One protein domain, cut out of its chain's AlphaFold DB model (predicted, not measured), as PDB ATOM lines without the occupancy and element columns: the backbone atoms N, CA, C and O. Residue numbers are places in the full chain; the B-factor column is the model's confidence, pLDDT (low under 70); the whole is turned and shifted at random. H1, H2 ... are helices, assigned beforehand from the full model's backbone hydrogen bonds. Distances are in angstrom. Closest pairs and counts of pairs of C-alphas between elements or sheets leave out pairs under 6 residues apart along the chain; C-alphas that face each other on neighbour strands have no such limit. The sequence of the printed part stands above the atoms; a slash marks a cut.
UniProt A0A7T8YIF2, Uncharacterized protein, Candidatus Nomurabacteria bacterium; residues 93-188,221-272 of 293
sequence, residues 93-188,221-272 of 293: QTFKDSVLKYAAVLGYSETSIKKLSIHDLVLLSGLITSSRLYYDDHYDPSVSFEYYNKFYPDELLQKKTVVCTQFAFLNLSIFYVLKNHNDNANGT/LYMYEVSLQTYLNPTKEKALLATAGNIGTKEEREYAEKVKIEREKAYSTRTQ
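Overview. This is residues 93 to 188 and 221 to 272 of the 293 residues of an uncharacterized protein of Candidatus Nomurabacteria bacterium (UniProt A0A7T8YIF2). Two crossed helices, H3 and H6, make the core; H1 crosses both, while short H5 and H4 pack on H6, H4 at the far end of a long loop. H7 packs on H3, and H8 and the long H9 sit loosely on the side away from H4. The 148 printed residues hold nine named helices, H1 to H9 in chain order, and no named strand: all helix, compact, with a radius of gyration of the C-alphas of 15.7 A and spans of 49 by 36 by 35 A.

Along the chain. Find C-alpha 93 at (-54.692, 10.499, -9.424); from there H1, residues 93 to 105, runs 18.4 A. Next come H2, 110 to 113, and H3, 118 to 132, 21.7 A. Then find H4, 145 to 149, H5, 153 to 156, and H6, 164 to 179, 22.1 A. Past the cut are H7, 221 to 229, H8, 234 to 243, and H9, 250 to 272, 34.2 A, ending at C-alpha 272, (-30.140, 42.024, 1.320).

Arrangement. Start at the hub, H6: it touches H3 at a steep tilt of 50 degrees, opposite ways, the closest C-alphas being Ser 125 and Phe 175, 5.1 A. Residues 96 to 99 of H1 touch H6, about perpendicular at 90 degrees, with C-alphas 96 and 177 closest at 6.1 A. H2 is close to H1 but not clearly touching, at 7.2 A between C-alphas 100 and 110. Every O i to N i+4 pair is within hydrogen-bond range in H1, H4, H6 and H7, against 10 of 11 in H3, 4 of 6 in H8 and 17 of 19 in H9; H2 and H5 are too short for one.

Size, cuts and confidence. The C-alphas of Ser 142 and Lys 250 are farthest apart, 50.1 A. Residues 189 to 220 are cut out, leaving 20.7 A between C-alphas 188 and 221. The link H3 to H4 is long. Confidence is under 70 at residues 140 to 150, 187 and 221 to 272.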
ATOM      1  N   GLN A  93     -55.881  11.341  -9.563       83.69
ATOM      2  CA  GLN A  93     -54.692  10.499  -9.424       83.69
ATOM      3  C   GLN A  93     -53.576  10.941 -10.380       83.69
ATOM      4  O   GLN A  93     -52.458  11.179  -9.940       83.69
ATOM      5  N   THR A  94     -53.894  11.163 -11.657       84.12
ATOM      6  CA  THR A  94     -52.936  11.652 -12.661       84.12
ATOM      7  C   THR A  94     -52.365  13.022 -12.295       84.12
ATOM      8  O   THR A  94     -51.168  13.270 -12.460       84.12
ATOM      9  N   PHE A  95     -53.205  13.914 -11.770       85.56
ATOM     10  CA  PHE A  95     -52.768  15.219 -11.287       85.56
ATOM     11  C   PHE A  95     -51.827  15.087 -10.091       85.56
ATOM     12  O   PHE A  95     -50.738  15.653 -10.105       85.56
ATOM     13  N   LYS A  96     -52.209  14.292  -9.086       87.81
ATOM     14  CA  LYS A  96     -51.387  14.003  -7.911       87.81
ATOM     15  C   LYS A  96     -50.028  13.429  -8.310       87.81
ATOM     16  O   LYS A  96     -49.009  13.934  -7.846       87.81
ATOM     17  N   ASP A  97     -49.998  12.435  -9.191       87.31
ATOM     18  CA  ASP A  97     -48.755  11.819  -9.662       87.31
ATOM     19  C   ASP A  97     -47.865  12.848 -10.371       87.31
ATOM     20  O   ASP A  97     -46.652  12.880 -10.165       87.31
ATOM     21  N   SER A  98     -48.468  13.758 -11.143       90.38
ATOM     22  CA  SER A  98     -47.749  14.862 -11.787       90.38
ATOM     23  C   SER A  98     -47.173  15.847 -10.766       90.38
ATOM     24  O   SER A  98     -46.013  16.239 -10.882       90.38
ATOM     25  N   VAL A  99     -47.940  16.214  -9.734       91.00
ATOM     26  CA  VAL A  99     -47.468  17.081  -8.643       91.00
ATOM     27  C   VAL A  99     -46.278  16.455  -7.921       91.00
ATOM     28  O   VAL A  99     -45.255  17.116  -7.747       91.00
ATOM     29  N   LEU A 100     -46.370  15.178  -7.546       91.88
ATOM     30  CA  LEU A 100     -45.286  14.471  -6.860       91.88
ATOM     31  C   LEU A 100     -44.056  14.301  -7.759       91.88
ATOM     32  O   LEU A 100     -42.929  14.478  -7.296       91.88
ATOM     33  N   LYS A 101     -44.256  14.045  -9.057       90.00
ATOM     34  CA  LYS A 101     -43.179  14.031 -10.054       90.00
ATOM     35  C   LYS A 101     -42.447  15.374 -10.108       90.00
ATOM     36  O   LYS A 101     -41.218  15.396 -10.103       90.00
ATOM     37  N   TYR A 102     -43.169  16.493 -10.144       88.44
ATOM     38  CA  TYR A 102     -42.540  17.815 -10.171       88.44
ATOM     39  C   TYR A 102     -41.876  18.178  -8.843       88.44
ATOM     40  O   TYR A 102     -40.783  18.739  -8.853       88.44
ATOM     41  N   ALA A 103     -42.457  17.790  -7.708       87.81
ATOM     42  CA  ALA A 103     -41.797  17.927  -6.415       87.81
ATOM     43  C   ALA A 103     -40.452  17.176  -6.385       87.81
ATOM     44  O   ALA A 103     -39.446  17.727  -5.935       87.81
ATOM     45  N   ALA A 104     -40.398  15.965  -6.952       84.06
ATOM     46  CA  ALA A 104     -39.167  15.185  -7.056       84.06
ATOM     47  C   ALA A 104     -38.102  15.864  -7.936       84.06
ATOM     48  O   ALA A 104     -36.931  15.873  -7.559       84.06
ATOM     49  N   VAL A 105     -38.493  16.496  -9.053       80.12
ATOM     50  CA  VAL A 105     -37.582  17.317  -9.887       80.12
ATOM     51  C   VAL A 105     -36.969  18.469  -9.085       80.12
ATOM     52  O   VAL A 105     -35.812  18.822  -9.294       80.12
ATOM     53  N   LEU A 106     -37.724  19.029  -8.138       78.44
ATOM     54  CA  LEU A 106     -37.273  20.095  -7.243       78.44
ATOM     55  C   LEU A 106     -36.469  19.582  -6.031       78.44
ATOM     56  O   LEU A 106     -36.131  20.373  -5.155       78.44
ATOM     57  N   GLY A 107     -36.159  18.281  -5.965       80.62
ATOM     58  CA  GLY A 107     -35.381  17.668  -4.884       80.62
ATOM     59  C   GLY A 107     -36.209  17.181  -3.689       80.62
ATOM     60  O   GLY A 107     -35.641  16.774  -2.677       80.62
ATOM     61  N   TYR A 108     -37.542  17.182  -3.782       84.00
ATOM     62  CA  TYR A 108     -38.426  16.757  -2.697       84.00
ATOM     63  C   TYR A 108     -38.943  15.334  -2.927       84.00
ATOM     64  O   TYR A 108     -39.772  15.076  -3.794       84.00
ATOM     65  N   SER A 109     -38.493  14.398  -2.093       88.88
ATOM     66  CA  SER A 109     -39.106  13.068  -1.973       88.88
ATOM     67  C   SER A 109     -40.450  13.130  -1.234       88.88
ATOM     68  O   SER A 109     -40.668  14.017  -0.405       88.88
ATOM     69  N   GLU A 110     -41.318  12.134  -1.418       91.31
ATOM     70  CA  GLU A 110     -42.554  12.015  -0.625       91.31
ATOM     71  C   GLU A 110     -42.292  11.995   0.889       91.31
ATOM     72  O   GLU A 110     -43.013  12.622   1.667       91.31
ATOM     73  N   THR A 111     -41.225  11.319   1.324       90.12
ATOM     74  CA  THR A 111     -40.836  11.254   2.741       90.12
ATOM     75  C   THR A 111     -40.396  12.611   3.282       90.12
ATOM     76  O   THR A 111     -40.678  12.920   4.438       90.12
ATOM     77  N   SER A 112     -39.711  13.430   2.476       89.00
ATOM     78  CA  SER A 112     -39.375  14.802   2.873       89.00
ATOM     79  C   SER A 112     -40.604  15.704   2.879       89.00
ATOM     80  O   SER A 112     -40.739  16.483   3.814       89.00
ATOM     81  N   ILE A 113     -41.528  15.551   1.918       92.38
ATOM     82  CA  ILE A 113     -42.779  16.329   1.860       92.38
ATOM     83  C   ILE A 113     -43.567  16.174   3.161       92.38
ATOM     84  O   ILE A 113     -43.992  17.180   3.717       92.38
ATOM     85  N   LYS A 114     -43.663  14.950   3.701       92.69
ATOM     86  CA  LYS A 114     -44.309  14.640   4.995       92.69
ATOM     87  C   LYS A 114     -43.760  15.419   6.193       92.69
ATOM     88  O   LYS A 114     -44.437  15.518   7.208       92.69
ATOM     89  N   LYS A 115     -42.520  15.900   6.107       90.81
ATOM     90  CA  LYS A 115     -41.793  16.540   7.212       90.81
ATOM     91  C   LYS A 115     -41.599  18.039   7.011       90.81
ATOM     92  O   LYS A 115     -41.014  18.676   7.882       90.81
ATOM     93  N   LEU A 116     -42.046  18.594   5.882       80.81
ATOM     94  CA  LEU A 116     -41.913  20.025   5.619       80.81
ATOM     95  C   LEU A 116     -42.686  20.839   6.654       80.81
ATOM     96  O   LEU A 116     -43.735  20.410   7.152       80.81
ATOM     97  N   SER A 117     -42.168  22.029   6.946       82.00
ATOM     98  CA  SER A 117     -42.935  23.061   7.633       82.00
ATOM     99  C   SER A 117     -44.083  23.541   6.734       82.00
ATOM    100  O   SER A 117     -44.046  23.358   5.515       82.00
ATOM    101  N   ILE A 118     -45.098  24.189   7.313       76.50
ATOM    102  CA  ILE A 118     -46.181  24.804   6.526       76.50
ATOM    103  C   ILE A 118     -45.610  25.799   5.508       76.50
ATOM    104  O   ILE A 118     -46.015  25.795   4.347       76.50
ATOM    105  N   HIS A 119     -44.642  26.612   5.938       78.56
ATOM    106  CA  HIS A 119     -43.952  27.573   5.086       78.56
ATOM    107  C   HIS A 119     -43.330  26.894   3.859       78.56
ATOM    108  O   HIS A 119     -43.611  27.285   2.729       78.56
ATOM    109  N   ASP A 120     -42.546  25.836   4.070       77.00
ATOM    110  CA  ASP A 120     -41.840  25.165   2.974       77.00
ATOM    111  C   ASP A 120     -42.798  24.396   2.064       77.00
ATOM    112  O   ASP A 120     -42.550  24.264   0.869       77.00
ATOM    113  N   LEU A 121     -43.923  23.921   2.602       83.31
ATOM    114  CA  LEU A 121     -44.968  23.269   1.819       83.31
ATOM    115  C   LEU A 121     -45.680  24.254   0.881       83.31
ATOM    116  O   LEU A 121     -45.929  23.938  -0.283       83.31
ATOM    117  N   VAL A 122     -45.985  25.452   1.385       80.69
ATOM    118  CA  VAL A 122     -46.548  26.564   0.607       80.69
ATOM    119  C   VAL A 122     -45.549  27.059  -0.440       80.69
ATOM    120  O   VAL A 122     -45.917  27.314  -1.586       80.69
ATOM    121  N   LEU A 123     -44.269  27.160  -0.078       79.44
ATOM    122  CA  LEU A 123     -43.219  27.523  -1.024       79.44
ATOM    123  C   LEU A 123     -43.078  26.465  -2.124       79.44
ATOM    124  O   LEU A 123     -43.023  26.813  -3.301       79.44
ATOM    125  N   LEU A 124     -43.085  25.177  -1.769       84.25
ATOM    126  CA  LEU A 124     -43.023  24.082  -2.734       84.25
ATOM    127  C   LEU A 124     -44.194  24.123  -3.722       84.25
ATOM    128  O   LEU A 124     -43.974  23.937  -4.918       84.25
ATOM    129  N   SER A 125     -45.422  24.407  -3.270       91.12
ATOM    130  CA  SER A 125     -46.557  24.532  -4.193       91.12
ATOM    131  C   SER A 125     -46.353  25.684  -5.181       91.12
ATOM    132  O   SER A 125     -46.568  25.519  -6.387       91.12
ATOM    133  N   GLY A 126     -45.854  26.821  -4.684       83.94
ATOM    134  CA  GLY A 126     -45.506  27.980  -5.498       83.94
ATOM    135  C   GLY A 126     -44.436  27.653  -6.538       83.94
ATOM    136  O   GLY A 126     -44.628  27.957  -7.712       83.94
ATOM    137  N   LEU A 127     -43.364  26.961  -6.136       79.88
ATOM    138  CA  LEU A 127     -42.264  26.541  -7.015       79.88
ATOM    139  C   LEU A 127     -42.708  25.547  -8.096       79.88
ATOM    140  O   LEU A 127     -42.280  25.641  -9.248       79.88
ATOM    141  N   ILE A 128     -43.577  24.587  -7.763       87.25
ATOM    142  CA  ILE A 128     -44.140  23.675  -8.770       87.25
ATOM    143  C   ILE A 128     -44.984  24.475  -9.764       87.25
ATOM    144  O   ILE A 128     -44.867  24.268 -10.964       87.25
ATOM    145  N   THR A 129     -45.793  25.420  -9.288       89.31
ATOM    146  CA  THR A 129     -46.616  26.265 -10.163       89.31
ATOM    147  C   THR A 129     -45.742  27.098 -11.103       89.31
ATOM    148  O   THR A 129     -45.910  27.046 -12.321       89.31
ATOM    149  N   SER A 130     -44.769  27.826 -10.551       82.50
ATOM    150  CA  SER A 130     -43.925  28.763 -11.292       82.50
ATOM    151  C   SER A 130     -42.929  28.090 -12.237       82.50
ATOM    152  O   SER A 130     -42.616  28.643 -13.283       82.50
ATOM    153  N   SER A 131     -42.464  26.877 -11.928       80.62
ATOM    154  CA  SER A 131     -41.582  26.111 -12.826       80.62
ATOM    155  C   SER A 131     -42.307  25.501 -14.031       80.62
ATOM    156  O   SER A 131     -41.673  25.006 -14.971       80.62
ATOM    157  N   ARG A 132     -43.645  25.481 -14.021       83.25
ATOM    158  CA  ARG A 132     -44.445  24.868 -15.091       83.25
ATOM    159  C   ARG A 132     -45.094  25.864 -16.030       83.25
ATOM    160  O   ARG A 132     -45.364  25.500 -17.175       83.25
ATOM    161  N   LEU A 133     -45.298  27.085 -15.560       81.75
ATOM    162  CA  LEU A 133     -46.093  28.098 -16.224       81.75
ATOM    163  C   LEU A 133     -45.259  29.340 -16.529       81.75
ATOM    164  O   LEU A 133     -44.481  29.792 -15.700       81.75
ATOM    165  N   TYR A 134     -45.493  29.916 -17.698       81.19
ATOM    166  CA  TYR A 134     -45.077  31.245 -18.104       81.19
ATOM    167  C   TYR A 134     -46.243  32.208 -17.865       81.19
ATOM    168  O   TYR A 134     -47.391  31.897 -18.197       81.19
ATOM    169  N   TYR A 135     -45.956  33.367 -17.280       77.50
ATOM    170  CA  TYR A 135     -46.960  34.413 -17.107       77.50
ATOM    171  C   TYR A 135     -47.268  35.095 -18.441       77.50
ATOM    172  O   TYR A 135     -46.346  35.488 -19.151       77.50
ATOM    173  N   ASP A 136     -48.554  35.211 -18.771       81.81
ATOM    174  CA  ASP A 136     -49.037  35.984 -19.916       81.81
ATOM    175  C   ASP A 136     -49.206  37.458 -19.521       81.81
ATOM    176  O   ASP A 136     -50.202  37.847 -18.906       81.81
ATOM    177  N   ASP A 137     -48.213  38.283 -19.845       71.75
ATOM    178  CA  ASP A 137     -48.236  39.733 -19.637       71.75
ATOM    179  C   ASP A 137     -49.017  40.488 -20.725       71.75
ATOM    180  O   ASP A 137     -49.257  41.690 -20.598       71.75
ATOM    181  N   HIS A 138     -49.460  39.784 -21.768       71.25
ATOM    182  CA  HIS A 138     -50.257  40.315 -22.871       71.25
ATOM    183  C   HIS A 138     -51.730  39.911 -22.782       71.25
ATOM    184  O   HIS A 138     -52.460  40.021 -23.772       71.25
ATOM    185  N   TYR A 139     -52.180  39.452 -21.610       72.00
ATOM    186  CA  TYR A 139     -53.572  39.075 -21.427       72.00
ATOM    187  C   TYR A 139     -54.494  40.263 -21.711       72.00
ATOM    188  O   TYR A 139     -54.262  41.387 -21.262       72.00
ATOM    189  N   ASP A 140     -55.544  39.996 -22.477       69.69
ATOM    190  CA  ASP A 140     -56.538  40.994 -22.823       69.69
ATOM    191  C   ASP A 140     -57.578  41.071 -21.692       69.69
ATOM    192  O   ASP A 140     -58.357  40.127 -21.517       69.69
ATOM    193  N   PRO A 141     -57.633  42.174 -20.919       60.81
ATOM    194  CA  PRO A 141     -58.595  42.328 -19.829       60.81
ATOM    195  C   PRO A 141     -60.049  42.397 -20.312       60.81
ATOM    196  O   PRO A 141     -60.961  42.313 -19.492       60.81
ATOM    197  N   SER A 142     -60.284  42.548 -21.621       57.38
ATOM    198  CA  SER A 142     -61.618  42.487 -22.222       57.38
ATOM    199  C   SER A 142     -62.100  41.056 -22.493       57.38
ATOM    200  O   SER A 142     -63.301  40.839 -22.685       57.38
ATOM    201  N   VAL A 143     -61.204  40.063 -22.462       63.44
ATOM    202  CA  VAL A 143     -61.578  38.648 -22.535       63.44
ATOM    203  C   VAL A 143     -62.253  38.259 -21.222       63.44
ATOM    204  O   VAL A 143     -61.722  38.485 -20.136       63.44
ATOM    205  N   SER A 144     -63.454  37.679 -21.321       56.03
ATOM    206  CA  SER A 144     -64.285  37.414 -20.148       56.03
ATOM    207  C   SER A 144     -63.550  36.558 -19.114       56.03
ATOM    208  O   SER A 144     -62.875  35.580 -19.440       56.03
ATOM    209  N   PHE A 145     -63.737  36.894 -17.838       58.38
ATOM    210  CA  PHE A 145     -63.248  36.112 -16.699       58.38
ATOM    211  C   PHE A 145     -63.601  34.614 -16.825       58.38
ATOM    212  O   PHE A 145     -62.798  33.743 -16.493       58.38
ATOM    213  N   GLU A 146     -64.765  34.301 -17.402       57.88
ATOM    214  CA  GLU A 146     -65.204  32.935 -17.715       57.88
ATOM    215  C   GLU A 146     -64.261  32.189 -18.673       57.88
ATOM    216  O   GLU A 146     -64.017  30.995 -18.495       57.88
ATOM    217  N   TYR A 147     -63.686  32.869 -19.668       65.12
ATOM    218  CA  TYR A 147     -62.772  32.245 -20.625       65.12
ATOM    219  C   TYR A 147     -61.490  31.749 -19.954       65.12
ATOM    220  O   TYR A 147     -61.016  30.652 -20.265       65.12
ATOM    221  N   TYR A 148     -60.930  32.532 -19.029       63.28
ATOM    222  CA  TYR A 148     -59.717  32.157 -18.303       63.28
ATOM    223  C   TYR A 148     -59.980  31.082 -17.242       63.28
ATOM    224  O   TYR A 148     -59.088  30.292 -16.938       63.28
ATOM    225  N   ASN A 149     -61.216  30.970 -16.758       62.84
ATOM    226  CA  ASN A 149     -61.577  30.047 -15.681       62.84
ATOM    227  C   ASN A 149     -62.215  28.734 -16.149       62.84
ATOM    228  O   ASN A 149     -62.608  27.905 -15.332       62.84
ATOM    229  N   LYS A 150     -62.294  28.507 -17.465       67.69
ATOM    230  CA  LYS A 150     -62.859  27.270 -18.024       67.69
ATOM    231  C   LYS A 150     -61.972  26.034 -17.845       67.69
ATOM    232  O   LYS A 150     -62.464  24.926 -18.026       67.69
ATOM    233  N   PHE A 151     -60.684  26.224 -17.562       71.88
ATOM    234  CA  PHE A 151     -59.711  25.135 -17.512       71.88
ATOM    235  C   PHE A 151     -59.660  24.485 -16.133       71.88
ATOM    236  O   PHE A 151     -59.608  25.170 -15.111       71.88
ATOM    237  N   TYR A 152     -59.605  23.158 -16.124       77.50
ATOM    238  CA  TYR A 152     -59.395  22.382 -14.909       77.50
ATOM    239  C   TYR A 152     -57.914  22.409 -14.483       77.50
ATOM    240  O   TYR A 152     -57.032  22.571 -15.333       77.50
ATOM    241  N   PRO A 153     -57.585  22.225 -13.189       80.00
ATOM    242  CA  PRO A 153     -56.196  22.261 -12.724       80.00
ATOM    243  C   PRO A 153     -55.257  21.269 -13.430       80.00
ATOM    244  O   PRO A 153     -54.094  21.586 -13.679       80.00
ATOM    245  N   ASP A 154     -55.744  20.083 -13.795       79.00
ATOM    246  CA  ASP A 154     -54.977  19.088 -14.547       79.00
ATOM    247  C   ASP A 154     -54.698  19.505 -15.993       79.00
ATOM    248  O   ASP A 154     -53.627  19.199 -16.520       79.00
ATOM    249  N   GLU A 155     -55.590  20.284 -16.604       84.50
ATOM    250  CA  GLU A 155     -55.344  20.914 -17.903       84.50
ATOM    251  C   GLU A 155     -54.354  22.076 -17.777       84.50
ATOM    252  O   GLU A 155     -53.448  22.204 -18.602       84.50
ATOM    253  N   LEU A 156     -54.494  22.902 -16.731       84.94
ATOM    254  CA  LEU A 156     -53.606  24.035 -16.459       84.94
ATOM    255  C   LEU A 156     -52.156  23.587 -16.271       84.94
ATOM    256  O   LEU A 156     -51.258  24.229 -16.797       84.94
ATOM    257  N   LEU A 157     -51.913  22.455 -15.606       84.50
ATOM    258  CA  LEU A 157     -50.558  21.931 -15.401       84.50
ATOM    259  C   LEU A 157     -49.839  21.561 -16.717       84.50
ATOM    260  O   LEU A 157     -48.606  21.509 -16.763       84.50
ATOM    261  N   GLN A 158     -50.599  21.310 -17.789       82.88
ATOM    262  CA  GLN A 158     -50.080  21.045 -19.137       82.88
ATOM    263  C   GLN A 158     -49.979  22.309 -20.000       82.88
ATOM    264  O   GLN A 158     -49.357  22.284 -21.069       82.88
ATOM    265  N   LYS A 159     -50.583  23.423 -19.569       81.31
ATOM    266  CA  LYS A 159     -50.439  24.707 -20.253       81.31
ATOM    267  C   LYS A 159     -49.020  25.229 -20.069       81.31
ATOM    268  O   LYS A 159     -48.349  24.952 -19.082       81.31
ATOM    269  N   LYS A 160     -48.569  25.993 -21.061       79.75
ATOM    270  CA  LYS A 160     -47.301  26.718 -20.977       79.75
ATOM    271  C   LYS A 160     -47.511  28.138 -20.496       79.75
ATOM    272  O   LYS A 160     -46.749  28.570 -19.660       79.75
ATOM    273  N   THR A 161     -48.528  28.833 -20.986       83.00
ATOM    274  CA  THR A 161     -48.722  30.263 -20.729       83.00
ATOM    275  C   THR A 161     -50.107  30.491 -20.146       83.00
ATOM    276  O   THR A 161     -51.075  29.940 -20.680       83.00
ATOM    277  N   VAL A 162     -50.186  31.218 -19.031       85.56
ATOM    278  CA  VAL A 162     -51.416  31.429 -18.249       85.56
ATOM    279  C   VAL A 162     -51.397  32.777 -17.514       85.56
ATOM    280  O   VAL A 162     -50.345  33.397 -17.362       85.56
ATOM    281  N   VAL A 163     -52.559  33.213 -17.023       82.06
ATOM    282  CA  VAL A 163     -52.753  34.494 -16.308       82.06
ATOM    283  C   VAL A 163     -52.782  34.330 -14.780       82.06
ATOM    284  O   VAL A 163     -52.831  33.209 -14.269       82.06
ATOM    285  N   CYS A 164     -52.798  35.441 -14.031       78.56
ATOM    286  CA  CYS A 164     -52.762  35.464 -12.559       78.56
ATOM    287  C   CYS A 164     -53.830  34.582 -11.883       78.56
ATOM    288  O   CYS A 164     -53.516  33.838 -10.952       78.56
ATOM    289  N   THR A 165     -55.068  34.571 -12.390       78.06
ATOM    290  CA  THR A 165     -56.152  33.722 -11.860       78.06
ATOM    291  C   THR A 165     -55.800  32.240 -11.948       78.06
ATOM    292  O   THR A 165     -55.880  31.507 -10.962       78.06
ATOM    293  N   GLN A 166     -55.340  31.800 -13.117       83.25
ATOM    294  CA  GLN A 166     -54.948  30.421 -13.394       83.25
ATOM    295  C   GLN A 166     -53.714  30.009 -12.580       83.25
ATOM    296  O   GLN A 166     -53.667  28.890 -12.068       83.25
ATOM    297  N   PHE A 167     -52.758  30.925 -12.395       85.44
ATOM    298  CA  PHE A 167     -51.623  30.762 -11.483       85.44
ATOM    299  C   PHE A 167     -52.091  30.475 -10.053       85.44
ATOM    300  O   PHE A 167     -51.690  29.474  -9.453       85.44
ATOM    301  N   ALA A 168     -52.981  31.313  -9.517       79.00
ATOM    302  CA  ALA A 168     -53.501  31.154  -8.167       79.00
ATOM    303  C   ALA A 168     -54.311  29.855  -8.000       79.00
ATOM    304  O   ALA A 168     -54.196  29.173  -6.977       79.00
ATOM    305  N   PHE A 169     -55.112  29.467  -8.997       81.25
ATOM    306  CA  PHE A 169     -55.912  28.239  -8.929       81.25
ATOM    307  C   PHE A 169     -55.078  26.969  -9.035       81.25
ATOM    308  O   PHE A 169     -55.327  26.008  -8.296       81.25
ATOM    309  N   LEU A 170     -54.074  26.954  -9.914       86.56
ATOM    310  CA  LEU A 170     -53.179  25.814 -10.011       86.56
ATOM    311  C   LEU A 170     -52.368  25.653  -8.719       86.56
ATOM    312  O   LEU A 170     -52.318  24.548  -8.180       86.56
ATOM    313  N   ASN A 171     -51.822  26.744  -8.172       88.69
ATOM    314  CA  ASN A 171     -51.060  26.711  -6.921       88.69
ATOM    315  C   ASN A 171     -51.884  26.183  -5.742       88.69
ATOM    316  O   ASN A 171     -51.423  25.311  -5.007       88.69
ATOM    317  N   LEU A 172     -53.137  26.631  -5.615       84.94
ATOM    318  CA  LEU A 172     -54.078  26.094  -4.631       84.94
ATOM    319  C   LEU A 172     -54.275  24.577  -4.787       84.94
ATOM    320  O   LEU A 172     -54.224  23.832  -3.807       84.94
ATOM    321  N   SER A 173     -54.465  24.107  -6.018       84.31
ATOM    322  CA  SER A 173     -54.695  22.687  -6.310       84.31
ATOM    323  C   SER A 173     -53.459  21.829  -6.014       84.31
ATOM    324  O   SER A 173     -53.573  20.725  -5.483       84.31
ATOM    325  N   ILE A 174     -52.266  22.350  -6.302       89.31
ATOM    326  CA  ILE A 174     -50.990  21.715  -5.957       89.31
ATOM    327  C   ILE A 174     -50.817  21.660  -4.436       89.31
ATOM    328  O   ILE A 174     -50.520  20.595  -3.893       89.31
ATOM    329  N   PHE A 175     -51.039  22.780  -3.740       87.25
ATOM    330  CA  PHE A 175     -50.956  22.841  -2.281       87.25
ATOM    331  C   PHE A 175     -51.888  21.820  -1.629       87.25
ATOM    332  O   PHE A 175     -51.491  21.152  -0.679       87.25
ATOM    333  N   TYR A 176     -53.094  21.634  -2.171       83.50
ATOM    334  CA  TYR A 176     -54.032  20.623  -1.692       83.50
ATOM    335  C   TYR A 176     -53.455  19.200  -1.744       83.50
ATOM    336  O   TYR A 176     -53.521  18.469  -0.753       83.50
ATOM    337  N   VAL A 177     -52.836  18.817  -2.866       85.00
ATOM    338  CA  VAL A 177     -52.161  17.515  -2.989       85.00
ATOM    339  C   VAL A 177     -51.038  17.396  -1.960       85.00
ATOM    340  O   VAL A 177     -50.983  16.409  -1.233       85.00
ATOM    341  N   LEU A 178     -50.169  18.404  -1.857       88.00
ATOM    342  CA  LEU A 178     -49.024  18.385  -0.943       88.00
ATOM    343  C   LEU A 178     -49.452  18.336   0.533       88.00
ATOM    344  O   LEU A 178     -48.897  17.560   1.309       88.00
ATOM    345  N   LYS A 179     -50.479  19.104   0.912       85.75
ATOM    346  CA  LYS A 179     -51.085  19.108   2.251       85.75
ATOM    347  C   LYS A 179     -51.620  17.734   2.632       85.75
ATOM    348  O   LYS A 179     -51.394  17.295   3.752       85.75
ATOM    349  N   ASN A 180     -52.274  17.022   1.717       81.00
ATOM    350  CA  ASN A 180     -52.769  15.667   1.993       81.00
ATOM    351  C   ASN A 180     -51.646  14.638   2.213       81.00
ATOM    352  O   ASN A 180     -51.914  13.525   2.657       81.00
ATOM    353  N   HIS A 181     -50.400  14.994   1.898       84.38
ATOM    354  CA  HIS A 181     -49.213  14.194   2.178       84.38
ATOM    355  C   HIS A 181     -48.444  14.668   3.419       84.38
ATOM    356  O   HIS A 181     -47.440  14.046   3.744       84.38
ATOM    357  N   ASN A 182     -48.855  15.740   4.104       87.44
ATOM    358  CA  ASN A 182     -48.112  16.325   5.220       87.44
ATOM    359  C   ASN A 182     -49.040  16.672   6.395       87.44
ATOM    360  O   ASN A 182     -49.780  17.656   6.356       87.44
ATOM    361  N   ASP A 183     -48.926  15.904   7.479       85.56
ATOM    362  CA  ASP A 183     -49.746  16.072   8.682       85.56
ATOM    363  C   ASP A 183     -49.489  17.398   9.424       85.56
ATOM    364  O   ASP A 183     -50.381  17.888  10.118       85.56
ATOM    365  N   ASN A 184     -48.320  18.031   9.250       82.06
ATOM    366  CA  ASN A 184     -48.021  19.347   9.833       82.06
ATOM    367  C   ASN A 184     -48.862  20.466   9.205       82.06
ATOM    368  O   ASN A 184     -48.985  21.540   9.785       82.06
ATOM    369  N   ALA A 185     -49.428  20.239   8.018       78.44
ATOM    370  CA  ALA A 185     -50.306  21.195   7.352       78.44
ATOM    371  C   ALA A 185     -51.789  21.003   7.716       78.44
ATOM    372  O   ALA A 185     -52.660  21.665   7.142       78.44
ATOM    373  N   ASN A 186     -52.105  20.128   8.677       79.50
ATOM    374  CA  ASN A 186     -53.445  20.049   9.249       79.50
ATOM    375  C   ASN A 186     -53.838  21.398   9.868       79.50
ATOM    376  O   ASN A 186     -53.049  22.041  10.549       79.50
ATOM    377  N   GLY A 187     -55.054  21.862   9.575       68.06
ATOM    378  CA  GLY A 187     -55.498  23.204   9.966       68.06
ATOM    379  C   GLY A 187     -54.906  24.353   9.139       68.06
ATOM    380  O   GLY A 187     -55.128  25.508   9.483       68.06
ATOM    381  N   THR A 188     -54.183  24.070   8.047       72.44
ATOM    382  CA  THR A 188     -53.788  25.085   7.059       72.44
ATOM    383  C   THR A 188     -54.657  25.018   5.810       72.44
ATOM    384  O   THR A 188     -54.917  23.948   5.266       72.44
ATOM    385  N   LEU A 221     -43.124  34.470  -8.016       63.28
ATOM    386  CA  LEU A 221     -42.151  33.358  -7.981       63.28
ATOM    387  C   LEU A 221     -41.619  32.992  -9.367       63.28
ATOM    388  O   LEU A 221     -40.427  32.732  -9.516       63.28
ATOM    389  N   TYR A 222     -42.480  32.998 -10.383       57.47
ATOM    390  CA  TYR A 222     -42.070  32.769 -11.768       57.47
ATOM    391  C   TYR A 222     -41.083  33.832 -12.262       57.47
ATOM    392  O   TYR A 222     -40.055  33.477 -12.836       57.47
ATOM    393  N   MET A 223     -41.318  35.116 -11.977       57.09
ATOM    394  CA  MET A 223     -40.374  36.174 -12.353       57.09
ATOM    395  C   MET A 223     -38.986  35.966 -11.716       57.09
ATOM    396  O   MET A 223     -37.968  36.220 -12.367       57.09
ATOM    397  N   TYR A 224     -38.918  35.429 -10.488       58.88
ATOM    398  CA  TYR A 224     -37.642  35.028  -9.876       58.88
ATOM    399  C   TYR A 224     -37.010  33.828 -10.569       58.88
ATOM    400  O   TYR A 224     -35.822  33.881 -10.888       58.88
ATOM    401  N   GLU A 225     -37.775  32.769 -10.825       56.16
ATOM    402  CA  GLU A 225     -37.263  31.555 -11.465       56.16
ATOM    403  C   GLU A 225     -36.749  31.823 -12.883       56.16
ATOM    404  O   GLU A 225     -35.674  31.341 -13.226       56.16
ATOM    405  N   VAL A 226     -37.413  32.673 -13.674       55.47
ATOM    406  CA  VAL A 226     -36.890  33.115 -14.980       55.47
ATOM    407  C   VAL A 226     -35.554  33.825 -14.812       55.47
ATOM    408  O   VAL A 226     -34.604  33.519 -15.532       55.47
ATOM    409  N   SER A 227     -35.446  34.720 -13.823       52.12
ATOM    410  CA  SER A 227     -34.183  35.404 -13.549       52.12
ATOM    411  C   SER A 227     -33.070  34.416 -13.176       52.12
ATOM    412  O   SER A 227     -31.937  34.610 -13.606       52.12
ATOM    413  N   LEU A 228     -33.390  33.319 -12.477       50.94
ATOM    414  CA  LEU A 228     -32.458  32.241 -12.123       50.94
ATOM    415  C   LEU A 228     -32.137  31.301 -13.291       50.94
ATOM    416  O   LEU A 228     -30.993  30.878 -13.417       50.94
ATOM    417  N   GLN A 229     -33.089  30.996 -14.173       51.72
ATOM    418  CA  GLN A 229     -32.872  30.188 -15.380       51.72
ATOM    419  C   GLN A 229     -31.948  30.888 -16.384       51.72
ATOM    420  O   GLN A 229     -31.163  30.228 -17.060       51.72
ATOM    421  N   THR A 230     -31.933  32.224 -16.435       50.78
ATOM    422  CA  THR A 230     -30.870  32.950 -17.152       50.78
ATOM    423  C   THR A 230     -29.469  32.689 -16.580       50.78
ATOM    424  O   THR A 230     -28.492  32.790 -17.320       50.78
ATOM    425  N   TYR A 231     -29.352  32.295 -15.304       44.94
ATOM    426  CA  TYR A 231     -28.091  31.862 -14.679       44.94
ATOM    427  C   TYR A 231     -27.862  30.337 -14.750       44.94
ATOM    428  O   TYR A 231     -26.713  29.890 -14.735       44.94
ATOM    429  N   LEU A 232     -28.921  29.524 -14.838       45.44
ATOM    430  CA  LEU A 232     -28.871  28.058 -14.831       45.44
ATOM    431  C   LEU A 232     -29.167  27.491 -16.231       45.44
ATOM    432  O   LEU A 232     -30.285  27.543 -16.717       45.44
ATOM    433  N   ASN A 233     -28.153  26.905 -16.876       50.22
ATOM    434  CA  ASN A 233     -28.211  26.397 -18.257       50.22
ATOM    435  C   ASN A 233     -29.502  25.572 -18.577       50.22
ATOM    436  O   ASN A 233     -29.625  24.439 -18.089       50.22
ATOM    437  N   PRO A 234     -30.404  26.064 -19.460       49.00
ATOM    438  CA  PRO A 234     -31.722  25.471 -19.770       49.00
ATOM    439  C   PRO A 234     -31.689  24.025 -20.286       49.00
ATOM    440  O   PRO A 234     -32.679  23.291 -20.239       49.00
ATOM    441  N   THR A 235     -30.538  23.590 -20.799       50.25
ATOM    442  CA  THR A 235     -30.343  22.255 -21.379       50.25
ATOM    443  C   THR A 235     -30.418  21.144 -20.321       50.25
ATOM    444  O   THR A 235     -30.798  20.019 -20.637       50.25
ATOM    445  N   LYS A 236     -30.107  21.448 -19.051       50.84
ATOM    446  CA  LYS A 236     -30.103  20.463 -17.953       50.84
ATOM    447  C   LYS A 236     -31.466  20.288 -17.278       50.84
ATOM    448  O   LYS A 236     -31.787  19.187 -16.843       50.84
ATOM    449  N   GLU A 237     -32.301  21.323 -17.265       51.19
ATOM    450  CA  GLU A 237     -33.679  21.248 -16.759       51.19
ATOM    451  C   GLU A 237     -34.563  20.353 -17.647       51.19
ATOM    452  O   GLU A 237     -35.315  19.514 -17.148       51.19
ATOM    453  N   LYS A 238     -34.392  20.428 -18.977       48.31
ATOM    454  CA  LYS A 238     -35.031  19.493 -19.921       48.31
ATOM    455  C   LYS A 238     -34.604  18.036 -19.709       48.31
ATOM    456  O   LYS A 238     -35.433  17.148 -19.898       48.31
ATOM    457  N   ALA A 239     -33.355  17.789 -19.310       43.84
ATOM    458  CA  ALA A 239     -32.874  16.441 -19.005       43.84
ATOM    459  C   ALA A 239     -33.556  15.868 -17.748       43.84
ATOM    460  O   ALA A 239     -34.038  14.743 -17.789       43.84
ATOM    461  N   LEU A 240     -33.714  16.674 -16.689       46.59
ATOM    462  CA  LEU A 240     -34.420  16.297 -15.453       46.59
ATOM    463  C   LEU A 240     -35.923  16.030 -15.664       46.59
ATOM    464  O   LEU A 240     -36.482  15.090 -15.095       46.59
ATOM    465  N   LEU A 241     -36.590  16.831 -16.504       48.69
ATOM    466  CA  LEU A 241     -38.005  16.628 -16.847       48.69
ATOM    467  C   LEU A 241     -38.246  15.317 -17.617       48.69
ATOM    468  O   LEU A 241     -39.325  14.724 -17.494       48.69
ATOM    469  N   ALA A 242     -37.251  14.860 -18.386       40.56
ATOM    470  CA  ALA A 242     -37.301  13.607 -19.134       40.56
ATOM    471  C   ALA A 242     -37.095  12.369 -18.238       40.56
ATOM    472  O   ALA A 242     -37.717  11.338 -18.494       40.56
ATOM    473  N   THR A 243     -36.298  12.464 -17.167       39.22
ATOM    474  CA  THR A 243     -35.997  11.326 -16.278       39.22
ATOM    475  C   THR A 243     -36.912  11.186 -15.066       39.22
ATOM    476  O   THR A 243     -37.032  10.079 -14.560       39.22
ATOM    477  N   ALA A 244     -37.669  12.207 -14.651       41.56
ATOM    478  CA  ALA A 244     -38.553  12.134 -13.473       41.56
ATOM    479  C   ALA A 244     -39.728  11.123 -13.556       41.56
ATOM    480  O   ALA A 244     -40.537  11.032 -12.638       41.56
ATOM    481  N   GLY A 245     -39.851  10.359 -14.648       41.56
ATOM    482  CA  GLY A 245     -40.688   9.153 -14.700       41.56
ATOM    483  C   GLY A 245     -40.054   7.915 -14.047       41.56
ATOM    484  O   GLY A 245     -40.756   6.937 -13.836       41.56
ATOM    485  N   ASN A 246     -38.761   7.952 -13.711       44.06
ATOM    486  CA  ASN A 246     -38.044   6.911 -12.983       44.06
ATOM    487  C   ASN A 246     -37.093   7.567 -11.976       44.06
ATOM    488  O   ASN A 246     -36.350   8.486 -12.302       44.06
ATOM    489  N   ILE A 247     -37.136   7.104 -10.730       48.84
ATOM    490  CA  ILE A 247     -36.334   7.603  -9.606       48.84
ATOM    491  C   ILE A 247     -34.854   7.688 -10.025       48.84
ATOM    492  O   ILE A 247     -34.226   6.667 -10.298       48.84
ATOM    493  N   GLY A 248     -34.324   8.912 -10.101       56.41
ATOM    494  CA  GLY A 248     -33.041   9.212 -10.734       56.41
ATOM    495  C   GLY A 248     -31.818   8.553 -10.088       56.41
ATOM    496  O   GLY A 248     -31.800   8.169  -8.902       56.41
ATOM    497  N   THR A 249     -30.766   8.460 -10.897       62.16
ATOM    498  CA  THR A 249     -29.411   8.049 -10.520       62.16
ATOM    499  C   THR A 249     -28.864   8.922  -9.381       62.16
ATOM    500  O   THR A 249     -29.389   9.993  -9.062       62.16
ATOM    501  N   LYS A 250     -27.807   8.454  -8.708       64.50
ATOM    502  CA  LYS A 250     -27.166   9.195  -7.609       64.50
ATOM    503  C   LYS A 250     -26.700  10.591  -8.052       64.50
ATOM    504  O   LYS A 250     -26.928  11.559  -7.335       64.50
ATOM    505  N   GLU A 251     -26.129  10.691  -9.248       58.00
ATOM    506  CA  GLU A 251     -25.605  11.934  -9.831       58.00
ATOM    507  C   GLU A 251     -26.711  12.970 -10.080       58.00
ATOM    508  O   GLU A 251     -26.532  14.163  -9.835       58.00
ATOM    509  N   GLU A 252     -27.895  12.521 -10.499       55.03
ATOM    510  CA  GLU A 252     -29.051  13.396 -10.714       55.03
ATOM    511  C   GLU A 252     -29.619  13.930  -9.394       55.03
ATOM    512  O   GLU A 252     -29.988  15.104  -9.313       55.03
ATOM    513  N   ARG A 253     -29.632  13.107  -8.335       60.16
ATOM    514  CA  ARG A 253     -30.022  13.549  -6.984       60.16
ATOM    515  C   ARG A 253     -29.040  14.568  -6.413       60.16
ATOM    516  O   ARG A 253     -29.465  15.568  -5.846       60.16
ATOM    517  N   GLU A 254     -27.742  14.338  -6.589       62.16
ATOM    518  CA  GLU A 254     -26.695  15.272  -6.160       62.16
ATOM    519  C   GLU A 254     -26.785  16.608  -6.912       62.16
ATOM    520  O   GLU A 254     -26.617  17.674  -6.316       62.16
ATOM    521  N   TYR A 255     -27.112  16.580  -8.206       60.84
ATOM    522  CA  TYR A 255     -27.346  17.798  -8.975       60.84
ATOM    523  C   TYR A 255     -28.617  18.540  -8.534       60.84
ATOM    524  O   TYR A 255     -28.568  19.761  -8.385       60.84
ATOM    525  N   ALA A 256     -29.725  17.834  -8.278       56.62
ATOM    526  CA  ALA A 256     -30.952  18.439  -7.752       56.62
ATOM    527  C   ALA A 256     -30.712  19.123  -6.396       56.62
ATOM    528  O   ALA A 256     -31.127  20.267  -6.207       56.62
ATOM    529  N   GLU A 257     -29.962  18.482  -5.492       64.44
ATOM    530  CA  GLU A 257     -29.589  19.087  -4.207       64.44
ATOM    531  C   GLU A 257     -28.694  20.319  -4.404       64.44
ATOM    532  O   GLU A 257     -28.888  21.343  -3.754       64.44
ATOM    533  N   LYS A 258     -27.760  20.283  -5.362       63.97
ATOM    534  CA  LYS A 258     -26.941  21.455  -5.704       63.97
ATOM    535  C   LYS A 258     -27.788  22.617  -6.233       63.97
ATOM    536  O   LYS A 258     -27.565  23.753  -5.829       63.97
ATOM    537  N   VAL A 259     -28.752  22.353  -7.117       60.88
ATOM    538  CA  VAL A 259     -29.680  23.379  -7.631       60.88
ATOM    539  C   VAL A 259     -30.527  23.955  -6.501       60.88
ATOM    540  O   VAL A 259     -30.695  25.170  -6.433       60.88
ATOM    541  N   LYS A 260     -31.015  23.111  -5.589       61.81
ATOM    542  CA  LYS A 260     -31.744  23.540  -4.394       61.81
ATOM    543  C   LYS A 260     -30.896  24.465  -3.512       61.81
ATOM    544  O   LYS A 260     -31.360  25.552  -3.192       61.81
ATOM    545  N   ILE A 261     -29.645  24.102  -3.216       62.75
ATOM    546  CA  ILE A 261     -28.713  24.946  -2.447       62.75
ATOM    547  C   ILE A 261     -28.474  26.294  -3.143       62.75
ATOM    548  O   ILE A 261     -28.481  27.335  -2.493       62.75
ATOM    549  N   GLU A 262     -28.255  26.306  -4.460       60.50
ATOM    550  CA  GLU A 262     -28.038  27.557  -5.200       60.50
ATOM    551  C   GLU A 262     -29.308  28.422  -5.265       60.50
ATOM    552  O   GLU A 262     -29.218  29.644  -5.146       60.50
ATOM    553  N   ARG A 263     -30.497  27.810  -5.352       60.44
ATOM    554  CA  ARG A 263     -31.782  28.509  -5.196       60.44
ATOM    555  C   ARG A 263     -31.909  29.124  -3.805       60.44
ATOM    556  O   ARG A 263     -32.152  30.319  -3.700       60.44
ATOM    557  N   GLU A 264     -31.690  28.349  -2.746       59.72
ATOM    558  CA  GLU A 264     -31.724  28.826  -1.355       59.72
ATOM    559  C   GLU A 264     -30.727  29.974  -1.120       59.72
ATOM    560  O   GLU A 264     -31.048  30.969  -0.464       59.72
ATOM    561  N   LYS A 265     -29.529  29.897  -1.713       58.47
ATOM    562  CA  LYS A 265     -28.550  30.993  -1.698       58.47
ATOM    563  C   LYS A 265     -29.048  32.228  -2.430       58.47
ATOM    564  O   LYS A 265     -28.927  33.319  -1.884       58.47
ATOM    565  N   ALA A 266     -29.606  32.088  -3.629       54.72
ATOM    566  CA  ALA A 266     -30.121  33.229  -4.380       54.72
ATOM    567  C   ALA A 266     -31.306  33.897  -3.661       54.72
ATOM    568  O   ALA A 266     -31.362  35.126  -3.573       54.72
ATOM    569  N   TYR A 267     -32.191  33.094  -3.062       52.47
ATOM    570  CA  TYR A 267     -33.281  33.573  -2.217       52.47
ATOM    571  C   TYR A 267     -32.773  34.271  -0.941       52.47
ATOM    572  O   TYR A 267     -33.418  35.203  -0.471       52.47
ATOM    573  N   SER A 268     -31.604  33.893  -0.405       50.62
ATOM    574  CA  SER A 268     -31.017  34.486   0.813       50.62
ATOM    575  C   SER A 268     -29.998  35.613   0.589       50.62
ATOM    576  O   SER A 268     -29.723  36.356   1.527       50.62
ATOM    577  N   THR A 269     -29.440  35.793  -0.613       43.03
ATOM    578  CA  THR A 269     -28.591  36.962  -0.941       43.03
ATOM    579  C   THR A 269     -29.408  38.149  -1.448       43.03
ATOM    580  O   THR A 269     -29.083  39.290  -1.121       43.03
ATOM    581  N   ARG A 270     -30.507  37.937  -2.189       41.34
ATOM    582  CA  ARG A 270     -31.370  39.050  -2.639       41.34
ATOM    583  C   ARG A 270     -32.265  39.646  -1.551       41.34
ATOM    584  O   ARG A 270     -32.672  40.795  -1.694       41.34
ATOM    585  N   THR A 271     -32.472  38.956  -0.427       38.44
ATOM    586  CA  THR A 271     -33.064  39.550   0.790       38.44
ATOM    587  C   THR A 271     -32.245  40.718   1.352       38.44
ATOM    588  O   THR A 271     -32.781  41.487   2.145       38.44
ATOM    589  N   GLN A 272     -30.979  40.882   0.943       36.34
ATOM    590  CA  GLN A 272     -30.140  42.024   1.320       36.34
ATOM    591  C   GLN A 272     -30.099  43.154   0.277       36.34
ATOM    592  O   GLN A 272     -29.666  44.250   0.621       36.34
TER     593      GLN A 272